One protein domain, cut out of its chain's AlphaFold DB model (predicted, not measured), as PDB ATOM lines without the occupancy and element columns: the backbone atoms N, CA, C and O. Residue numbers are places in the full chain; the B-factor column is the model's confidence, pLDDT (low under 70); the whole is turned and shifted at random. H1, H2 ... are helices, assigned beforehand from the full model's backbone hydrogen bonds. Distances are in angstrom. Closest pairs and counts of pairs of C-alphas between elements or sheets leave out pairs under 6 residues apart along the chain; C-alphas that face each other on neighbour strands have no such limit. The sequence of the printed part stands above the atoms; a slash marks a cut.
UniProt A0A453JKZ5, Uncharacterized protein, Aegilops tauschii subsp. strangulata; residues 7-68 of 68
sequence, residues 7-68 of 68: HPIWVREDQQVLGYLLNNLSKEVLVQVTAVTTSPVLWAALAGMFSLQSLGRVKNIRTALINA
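What this domain is: This is residues 7 to 68 of the 68 residues of an uncharacterized protein of Aegilops tauschii subsp. strangulata (UniProt A0A453JKZ5). A small head at one end has a long helical arm, residues 50 to 68, of which 50 to 66 belong to H3, sticking out of it. In the head, H1 meets the first residues of H3 slantwise and reaches on past them, and the short H2 sits near the last part of H1 and the first part of H3. The printed part has 62 residues, with three named helices in the order H1, H2, H3 and no named strand; its class is all helix. The whole is extended, with a radius of gyration of the C-alphas of 16.5 A and spans of 58 by 22 by 16 A, the arm making much of the length.

How they stand to each other: Start at H3, residues 39 to 66: its residues 39 to 42 alone touch H1, residues 7 to 23, which meets them with residues 14 to 21 alone. Look at Leu 18 and Ser 39, whose C-alphas are the closest of the two helices, 4.5 A apart. H1 and H3 run the same way at a steep tilt of 36 degrees, only just past shallow. H2, residues 27 to 33, is close to H3 but not clearly touching; their closest C-alphas, Val 33 and Leu 42, are 6.9 A apart, and the two run opposite ways at a steep tilt of 64 degrees. H2 is also close to H1 but not clearly touching, with the C-alphas of Leu 22 and Leu 30 the closest at 6.9 A; these helices run opposite ways at a shallow tilt of 34 degrees, only just short of steep. In H1 and H3 every O i to N i+4 pair is within hydrogen-bond range; in H2, 2 of 3 are.

Where its parts are: Find C-alpha 39 at (31.643, -11.341, -48.690); from there H3 runs 41.0 A to C-alpha 66 at (24.960, -51.262, -42.406). H1 begins at C-alpha 7, (27.467, 3.227, -48.894), and measures 24.5 A to C-alpha 23. H2 measures 10.2 A from C-alpha 27 to C-alpha 33.

The domain as a whole: The two C-alphas farthest apart, those of Pro 8 and Ala 68, are 58.8 A from each other. Without residues 50 to 68, the body spans 32 by 18 by 15 A. The links H1 to H2 and H2 to H3 are tight, and the printed part has no cut. The mean pLDDT of the printed part is 95.5, and no printed residue is under 70.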
ATOM      1  N   HIS A   7      27.372   4.323 -47.931       95.88
ATOM      2  CA  HIS A   7      27.467   3.227 -48.894       95.88
ATOM      3  C   HIS A   7      28.912   2.945 -49.359       95.88
ATOM      4  O   HIS A   7      29.314   1.783 -49.335       95.88
ATOM      5  N   PRO A   8      29.749   3.948 -49.703       96.25
ATOM      6  CA  PRO A   8      31.143   3.695 -50.083       96.25
ATOM      7  C   PRO A   8      31.985   3.083 -48.959       96.25
ATOM      8  O   PRO A   8      32.923   2.337 -49.231       96.25
ATOM      9  N   ILE A   9      31.661   3.399 -47.700       97.31
ATOM     10  CA  ILE A   9      32.342   2.833 -46.532       97.31
ATOM     11  C   ILE A   9      31.989   1.351 -46.434       97.31
ATOM     12  O   ILE A   9      32.886   0.520 -46.406       97.31
ATOM     13  N   TRP A  10      30.703   1.003 -46.488       97.38
ATOM     14  CA  TRP A  10      30.263  -0.394 -46.423       97.38
ATOM     15  C   TRP A  10      30.816  -1.255 -47.556       97.38
ATOM     16  O   TRP A  10      31.225  -2.383 -47.309       97.38
ATOM     17  N   VAL A  11      30.886  -0.713 -48.776       97.12
ATOM     18  CA  VAL A  11      31.513  -1.411 -49.908       97.12
ATOM     19  C   VAL A  11      32.988  -1.692 -49.620       97.12
ATOM     20  O   VAL A  11      33.456  -2.794 -49.872       97.12
ATOM     21  N   ARG A  12      33.732  -0.730 -49.059       97.81
ATOM     22  CA  ARG A  12      35.141  -0.944 -48.703       97.81
ATOM     23  C   ARG A  12      35.304  -2.055 -47.667       97.81
ATOM     24  O   ARG A  12      36.152  -2.921 -47.858       97.81
ATOM     25  N   GLU A  13      34.507  -2.026 -46.603       98.06
ATOM     26  CA  GLU A  13      34.565  -3.039 -45.543       98.06
ATOM     27  C   GLU A  13      34.215  -4.435 -46.087       98.06
ATOM     28  O   GLU A  13      34.931  -5.399 -45.822       98.06
ATOM     29  N   ASP A  14      33.177  -4.546 -46.924       98.00
ATOM     30  CA  ASP A  14      32.820  -5.806 -47.590       98.00
ATOM     31  C   ASP A  14      33.991  -6.369 -48.408       98.00
ATOM     32  O   ASP A  14      34.319  -7.549 -48.283       98.00
ATOM     33  N   GLN A  15      34.678  -5.523 -49.181       98.00
ATOM     34  CA  GLN A  15      35.825  -5.951 -49.986       98.00
ATOM     35  C   GLN A  15      37.036  -6.361 -49.135       98.00
ATOM     36  O   GLN A  15      37.771  -7.271 -49.522       98.00
ATOM     37  N   GLN A  16      37.243  -5.748 -47.964       98.06
ATOM     38  CA  GLN A  16      38.283  -6.186 -47.026       98.06
ATOM     39  C   GLN A  16      37.990  -7.582 -46.473       98.06
ATOM     40  O   GLN A  16      38.874  -8.442 -46.474       98.06
ATOM     41  N   VAL A  17      36.748  -7.833 -46.051       97.88
ATOM     42  CA  VAL A  17      36.338  -9.159 -45.566       97.88
ATOM     43  C   VAL A  17      36.411 -10.189 -46.693       97.88
ATOM     44  O   VAL A  17      36.921 -11.287 -46.481       97.88
ATOM     45  N   LEU A  18      35.973  -9.833 -47.903       96.94
ATOM     46  CA  LEU A  18      36.075 -10.691 -49.082       96.94
ATOM     47  C   LEU A  18      37.530 -11.092 -49.355       96.94
ATOM     48  O   LEU A  18      37.823 -12.279 -49.479       96.94
ATOM     49  N   GLY A  19      38.447 -10.122 -49.399       96.00
ATOM     50  CA  GLY A  19      39.871 -10.382 -49.605       96.00
ATOM     51  C   GLY A  19      40.468 -11.265 -48.508       96.00
ATOM     52  O   GLY A  19      41.206 -12.204 -48.804       96.00
ATOM     53  N   TYR A  20      40.104 -11.018 -47.246       96.31
ATOM     54  CA  TYR A  20      40.510 -11.871 -46.131       96.31
ATOM     55  C   TYR A  20      40.024 -13.314 -46.310       96.31
ATOM     56  O   TYR A  20      40.826 -14.239 -46.193       96.31
ATOM     57  N   LEU A  21      38.744 -13.521 -46.631       95.88
ATOM     58  CA  LEU A  21      38.192 -14.857 -46.853       95.88
ATOM     59  C   LEU A  21      38.924 -15.571 -47.992       95.88
ATOM     60  O   LEU A  21      39.407 -16.678 -47.780       95.88
ATOM     61  N   LEU A  22      39.071 -14.926 -49.155       94.88
ATOM     62  CA  LEU A  22      39.737 -15.503 -50.329       94.88
ATOM     63  C   LEU A  22      41.190 -15.916 -50.042       94.88
ATOM     64  O   LEU A  22      41.610 -16.991 -50.465       94.88
ATOM     65  N   ASN A  23      41.931 -15.109 -49.278       95.25
ATOM     66  CA  ASN A  23      43.325 -15.395 -48.915       95.25
ATOM     67  C   ASN A  23      43.493 -16.620 -48.002       95.25
ATOM     68  O   ASN A  23      44.599 -17.144 -47.891       95.25
ATOM     69  N   ASN A  24      42.424 -17.077 -47.347       94.31
ATOM     70  CA  ASN A  24      42.447 -18.242 -46.462       94.31
ATOM     71  C   ASN A  24      41.937 -19.528 -47.140       94.31
ATOM     72  O   ASN A  24      41.851 -20.570 -46.490       94.31
ATOM     73  N   LEU A  25      41.585 -19.484 -48.429       94.31
ATOM     74  CA  LEU A  25      41.090 -20.651 -49.162       94.31
ATOM     75  C   LEU A  25      42.226 -21.421 -49.839       94.31
ATOM     76  O   LEU A  25      43.214 -20.850 -50.301       94.31
ATOM     77  N   SER A  26      42.054 -22.740 -49.958       95.00
ATOM     78  CA  SER A  26      42.917 -23.550 -50.818       95.00
ATOM     79  C   SER A  26      42.647 -23.240 -52.295       95.00
ATOM     80  O   SER A  26      41.580 -22.735 -52.657       95.00
ATOM     81  N   LYS A  27      43.598 -23.578 -53.176       93.31
ATOM     82  CA  LYS A  27      43.476 -23.326 -54.622       93.31
ATOM     83  C   LYS A  27      42.243 -24.001 -55.223       93.31
ATOM     84  O   LYS A  27      41.573 -23.423 -56.071       93.31
ATOM     85  N   GLU A  28      41.934 -25.208 -54.768       93.50
ATOM     86  CA  GLU A  28      40.818 -26.017 -55.253       93.50
ATOM     87  C   GLU A  28      39.476 -25.366 -54.915       93.50
ATOM     88  O   GLU A  28      38.572 -25.340 -55.749       93.50
ATOM     89  N   VAL A  29      39.355 -24.808 -53.706       93.31
ATOM     90  CA  VAL A  29      38.155 -24.083 -53.276       93.31
ATOM     91  C   VAL A  29      38.064 -22.740 -53.992       93.31
ATOM     92  O   VAL A  29      36.984 -22.365 -54.443       93.31
ATOM     93  N   LEU A  30      39.194 -22.047 -54.165       93.00
ATOM     94  CA  LEU A  30      39.248 -20.747 -54.829       93.00
ATOM     95  C   LEU A  30      38.678 -20.810 -56.250       93.00
ATOM     96  O   LEU A  30      37.847 -19.975 -56.597       93.00
ATOM     97  N   VAL A  31      39.046 -21.831 -57.037       92.81
ATOM     98  CA  VAL A  31      38.531 -22.043 -58.406       92.81
ATOM     99  C   VAL A  31      36.998 -22.066 -58.449       92.81
ATOM    100  O   VAL A  31      36.412 -21.533 -59.389       92.81
ATOM    101  N   GLN A  32      36.344 -22.609 -57.418       91.19
ATOM    102  CA  GLN A  32      34.884 -22.738 -57.357       91.19
ATOM    103  C   GLN A  32      34.163 -21.431 -57.001       91.19
ATOM    104  O   GLN A  32      32.972 -21.302 -57.278       91.19
ATOM    105  N   VAL A  33      34.863 -20.456 -56.415       92.56
ATOM    106  CA  VAL A  33      34.276 -19.194 -55.925       92.56
ATOM    107  C   VAL A  33      34.827 -17.949 -56.628       92.56
ATOM    108  O   VAL A  33      34.522 -16.830 -56.227       92.56
ATOM    109  N   THR A  34      35.600 -18.128 -57.704       85.38
ATOM    110  CA  THR A  34      36.260 -17.049 -58.471       85.38
ATOM    111  C   THR A  34      35.322 -15.937 -58.951       85.38
ATOM    112  O   THR A  34      35.755 -14.796 -59.079       85.38
ATOM    113  N   ALA A  35      34.052 -16.244 -59.219       89.12
ATOM    114  CA  ALA A  35      33.071 -15.274 -59.707       89.12
ATOM    115  C   ALA A  35      32.365 -14.473 -58.592       89.12
ATOM    116  O   ALA A  35      31.558 -13.593 -58.891       89.12
ATOM    117  N   VAL A  36      32.616 -14.782 -57.315       92.81
ATOM    118  CA  VAL A  36      31.918 -14.152 -56.189       92.81
ATOM    119  C   VAL A  36      32.604 -12.853 -55.780       92.81
ATOM    120  O   VAL A  36      33.776 -12.836 -55.422       92.81
ATOM    121  N   THR A  37      31.844 -11.759 -55.791       93.69
ATOM    122  CA  THR A  37      32.365 -10.398 -55.583       93.69
ATOM    123  C   THR A  37      31.942  -9.755 -54.267       93.69
ATOM    124  O   THR A  37      32.295  -8.606 -54.020       93.69
ATOM    125  N   THR A  38      31.185 -10.462 -53.423       96.19
ATOM    126  CA  THR A  38      30.728  -9.948 -52.122       96.19
ATOM    127  C   THR A  38      30.970 -10.977 -51.028       96.19
ATOM    128  O   THR A  38      30.787 -12.183 -51.234       96.19
ATOM    129  N   SER A  39      31.373 -10.500 -49.854       96.38
ATOM    130  CA  SER A  39      31.643 -11.341 -48.690       96.38
ATOM    131  C   SER A  39      30.467 -12.251 -48.289       96.38
ATOM    132  O   SER A  39      30.684 -13.456 -48.122       96.38
ATOM    133  N   PRO A  40      29.207 -11.770 -48.184       96.50
ATOM    134  CA  PRO A  40      28.099 -12.619 -47.743       96.50
ATOM    135  C   PRO A  40      27.792 -13.762 -48.715       96.50
ATOM    136  O   PRO A  40      27.496 -14.876 -48.277       96.50
ATOM    137  N   VAL A  41      27.889 -13.520 -50.026       97.19
ATOM    138  CA  VAL A  41      27.669 -14.565 -51.035       97.19
ATOM    139  C   VAL A  41      28.780 -15.608 -50.962       97.19
ATOM    140  O   VAL A  41      28.494 -16.805 -51.024       97.19
ATOM    141  N   LEU A  42      30.031 -15.174 -50.763       97.38
ATOM    142  CA  LEU A  42      31.167 -16.084 -50.630       97.38
ATOM    143  C   LEU A  42      30.988 -16.975 -49.402       97.38
ATOM    144  O   LEU A  42      31.099 -18.197 -49.497       97.38
ATOM    145  N   TRP A  43      30.658 -16.373 -48.260       97.19
ATOM    146  CA  TRP A  43      30.437 -17.101 -47.018       97.19
ATOM    147  C   TRP A  43      29.317 -18.139 -47.140       97.19
ATOM    148  O   TRP A  43      29.497 -19.293 -46.749       97.19
ATOM    149  N   ALA A  44      28.178 -17.761 -47.725       96.94
ATOM    150  CA  ALA A  44      27.056 -18.673 -47.921       96.94
ATOM    151  C   ALA A  44      27.422 -19.859 -48.832       96.94
ATOM    152  O   ALA A  44      27.080 -21.002 -48.519       96.94
ATOM    153  N   ALA A  45      28.152 -19.605 -49.923       95.81
ATOM    154  CA  ALA A  45      28.620 -20.651 -50.829       95.81
ATOM    155  C   ALA A  45      29.554 -21.642 -50.113       95.81
ATOM    156  O   ALA A  45      29.331 -22.855 -50.173       95.81
ATOM    157  N   LEU A  46      30.544 -21.130 -49.374       95.88
ATOM    158  CA  LEU A  46      31.476 -21.951 -48.595       95.88
ATOM    159  C   LEU A  46      30.732 -22.801 -47.557       95.88
ATOM    160  O   LEU A  46      30.916 -24.020 -47.504       95.88
ATOM    161  N   ALA A  47      29.847 -22.185 -46.772       96.75
ATOM    162  CA  ALA A  47      29.057 -22.884 -45.763       96.75
ATOM    163  C   ALA A  47      28.222 -24.021 -46.378       96.75
ATOM    164  O   ALA A  47      28.194 -25.132 -45.840       96.75
ATOM    165  N   GLY A  48      27.587 -23.774 -47.528       96.38
ATOM    166  CA  GLY A  48      26.832 -24.777 -48.277       96.38
ATOM    167  C   GLY A  48      27.698 -25.949 -48.747       96.38
ATOM    168  O   GLY A  48      27.380 -27.104 -48.454       96.38
ATOM    169  N   MET A  49      28.816 -25.667 -49.420       94.62
ATOM    170  CA  MET A  49      29.735 -26.689 -49.939       94.62
ATOM    171  C   MET A  49      30.242 -27.628 -48.840       94.62
ATOM    172  O   MET A  49      30.113 -28.851 -48.951       94.62
ATOM    173  N   PHE A  50      30.787 -27.066 -47.757       94.69
ATOM    174  CA  PHE A  50      31.368 -27.870 -46.682       94.69
ATOM    175  C   PHE A  50      30.302 -28.640 -45.892       94.69
ATOM    176  O   PHE A  50      30.536 -29.790 -45.506       94.69
ATOM    177  N   SER A  51      29.105 -28.072 -45.715       97.44
ATOM    178  CA  SER A  51      27.985 -28.777 -45.076       97.44
ATOM    179  C   SER A  51      27.521 -29.978 -45.902       97.44
ATOM    180  O   SER A  51      27.343 -31.070 -45.358       97.44
ATOM    181  N   LEU A  52      27.376 -29.812 -47.222       96.25
ATOM    182  CA  LEU A  52      27.000 -30.897 -48.135       96.25
ATOM    183  C   LEU A  52      28.041 -32.019 -48.144       96.25
ATOM    184  O   LEU A  52      27.680 -33.195 -48.054       96.25
ATOM    185  N   GLN A  53      29.328 -31.666 -48.197       95.75
ATOM    186  CA  GLN A  53      30.414 -32.642 -48.142       95.75
ATOM    187  C   GLN A  53      30.411 -33.413 -46.815       95.75
ATOM    188  O   GLN A  53      30.503 -34.643 -46.813       95.75
ATOM    189  N   SER A  54      30.272 -32.708 -45.689       97.56
ATOM    190  CA  SER A  54      30.203 -33.318 -44.359       97.56
ATOM    191  C   SER A  54      29.028 -34.293 -44.247       97.56
ATOM    192  O   SER A  54      29.204 -35.453 -43.864       97.56
ATOM    193  N   LEU A  55      27.838 -33.876 -44.692       97.75
ATOM    194  CA  LEU A  55      26.647 -34.723 -44.704       97.75
ATOM    195  C   LEU A  55      26.833 -35.968 -45.585       97.75
ATOM    196  O   LEU A  55      26.432 -37.065 -45.192       97.75
ATOM    197  N   GLY A  56      27.449 -35.816 -46.761       97.69
ATOM    198  CA  GLY A  56      27.781 -36.932 -47.645       97.69
ATOM    199  C   GLY A  56      28.693 -37.957 -46.968       97.69
ATOM    200  O   GLY A  56      28.415 -39.154 -47.008       97.69
ATOM    201  N   ARG A  57      29.727 -37.495 -46.252       97.62
ATOM    202  CA  ARG A  57      30.629 -38.373 -45.488       97.62
ATOM    203  C   ARG A  57      29.894 -39.145 -44.396       97.62
ATOM    204  O   ARG A  57      30.082 -40.354 -44.288       97.62
ATOM    205  N   VAL A  58      29.028 -38.479 -43.629       98.25
ATOM    206  CA  VAL A  58      28.213 -39.134 -42.590       98.25
ATOM    207  C   VAL A  58      27.325 -40.224 -43.191       98.25
ATOM    208  O   VAL A  58      27.260 -41.331 -42.654       98.25
ATOM    209  N   LYS A  59      26.666 -39.941 -44.322       98.06
ATOM    210  CA  LYS A  59      25.839 -40.928 -45.033       98.06
ATOM    211  C   LYS A  59      26.664 -42.132 -45.489       98.06
ATOM    212  O   LYS A  59      26.258 -43.259 -45.229       98.06
ATOM    213  N   ASN A  60      27.832 -41.902 -46.088       97.69
ATOM    214  CA  ASN A  60      28.710 -42.975 -46.562       97.69
ATOM    215  C   ASN A  60      29.176 -43.888 -45.420       97.69
ATOM    216  O   ASN A  60      29.123 -45.106 -45.558       97.69
ATOM    217  N   ILE A  61      29.572 -43.309 -44.280       98.06
ATOM    218  CA  ILE A  61      29.969 -44.075 -43.088       98.06
ATOM    219  C   ILE A  61      28.802 -44.929 -42.590       98.06
ATOM    220  O   ILE A  61      28.978 -46.115 -42.331       98.06
ATOM    221  N   ARG A  62      27.595 -44.356 -42.495       98.06
ATOM    222  CA  ARG A  62      26.404 -45.102 -42.071       98.06
ATOM    223  C   ARG A  62      26.122 -46.286 -42.995       98.06
ATOM    224  O   ARG A  62      25.880 -47.380 -42.503       98.06
ATOM    225  N   THR A  63      26.170 -46.083 -44.309       98.06
ATOM    226  CA  THR A  63      25.963 -47.161 -45.284       98.06
ATOM    227  C   THR A  63      27.021 -48.255 -45.151       98.06
ATOM    228  O   THR A  63      26.676 -49.429 -45.164       98.06
ATOM    229  N   ALA A  64      28.294 -47.887 -44.976       98.00
ATOM    230  CA  ALA A  64      29.372 -48.854 -44.780       98.00
ATOM    231  C   ALA A  64      29.167 -49.707 -43.517       98.00
ATOM    232  O   ALA A  64      29.425 -50.899 -43.558       98.00
ATOM    233  N   LEU A  65      28.660 -49.116 -42.430       97.62
ATOM    234  CA  LEU A  65      28.348 -49.842 -41.193       97.62
ATOM    235  C   LEU A  65      27.121 -50.757 -41.312       97.62
ATOM    236  O   LEU A  65      27.064 -51.764 -40.624       97.62
ATOM    237  N   ILE A  66      26.135 -50.408 -42.147       97.06
ATOM    238  CA  ILE A  66      24.960 -51.262 -42.406       97.06
ATOM    239  C   ILE A  66      25.336 -52.470 -43.272       97.06
ATOM    240  O   ILE A  66      24.752 -53.537 -43.117       97.06
ATOM    241  N   ASN A  67      26.278 -52.284 -44.198       92.19
ATOM    242  CA  ASN A  67      26.708 -53.310 -45.148       92.19
ATOM    243  C   ASN A  67      27.906 -54.145 -44.656       92.19
ATOM    244  O   ASN A  67      28.384 -54.990 -45.415       92.19
ATOM    245  N   ALA A  68      28.427 -53.857 -43.461       76.94
ATOM    246  CA  ALA A  68      29.478 -54.634 -42.805       76.94
ATOM    247  C   ALA A  68      28.881 -55.865 -42.114       76.94
ATOM    248  O   ALA A  68      29.542 -56.925 -42.167       76.94
TER     249      ALA A  68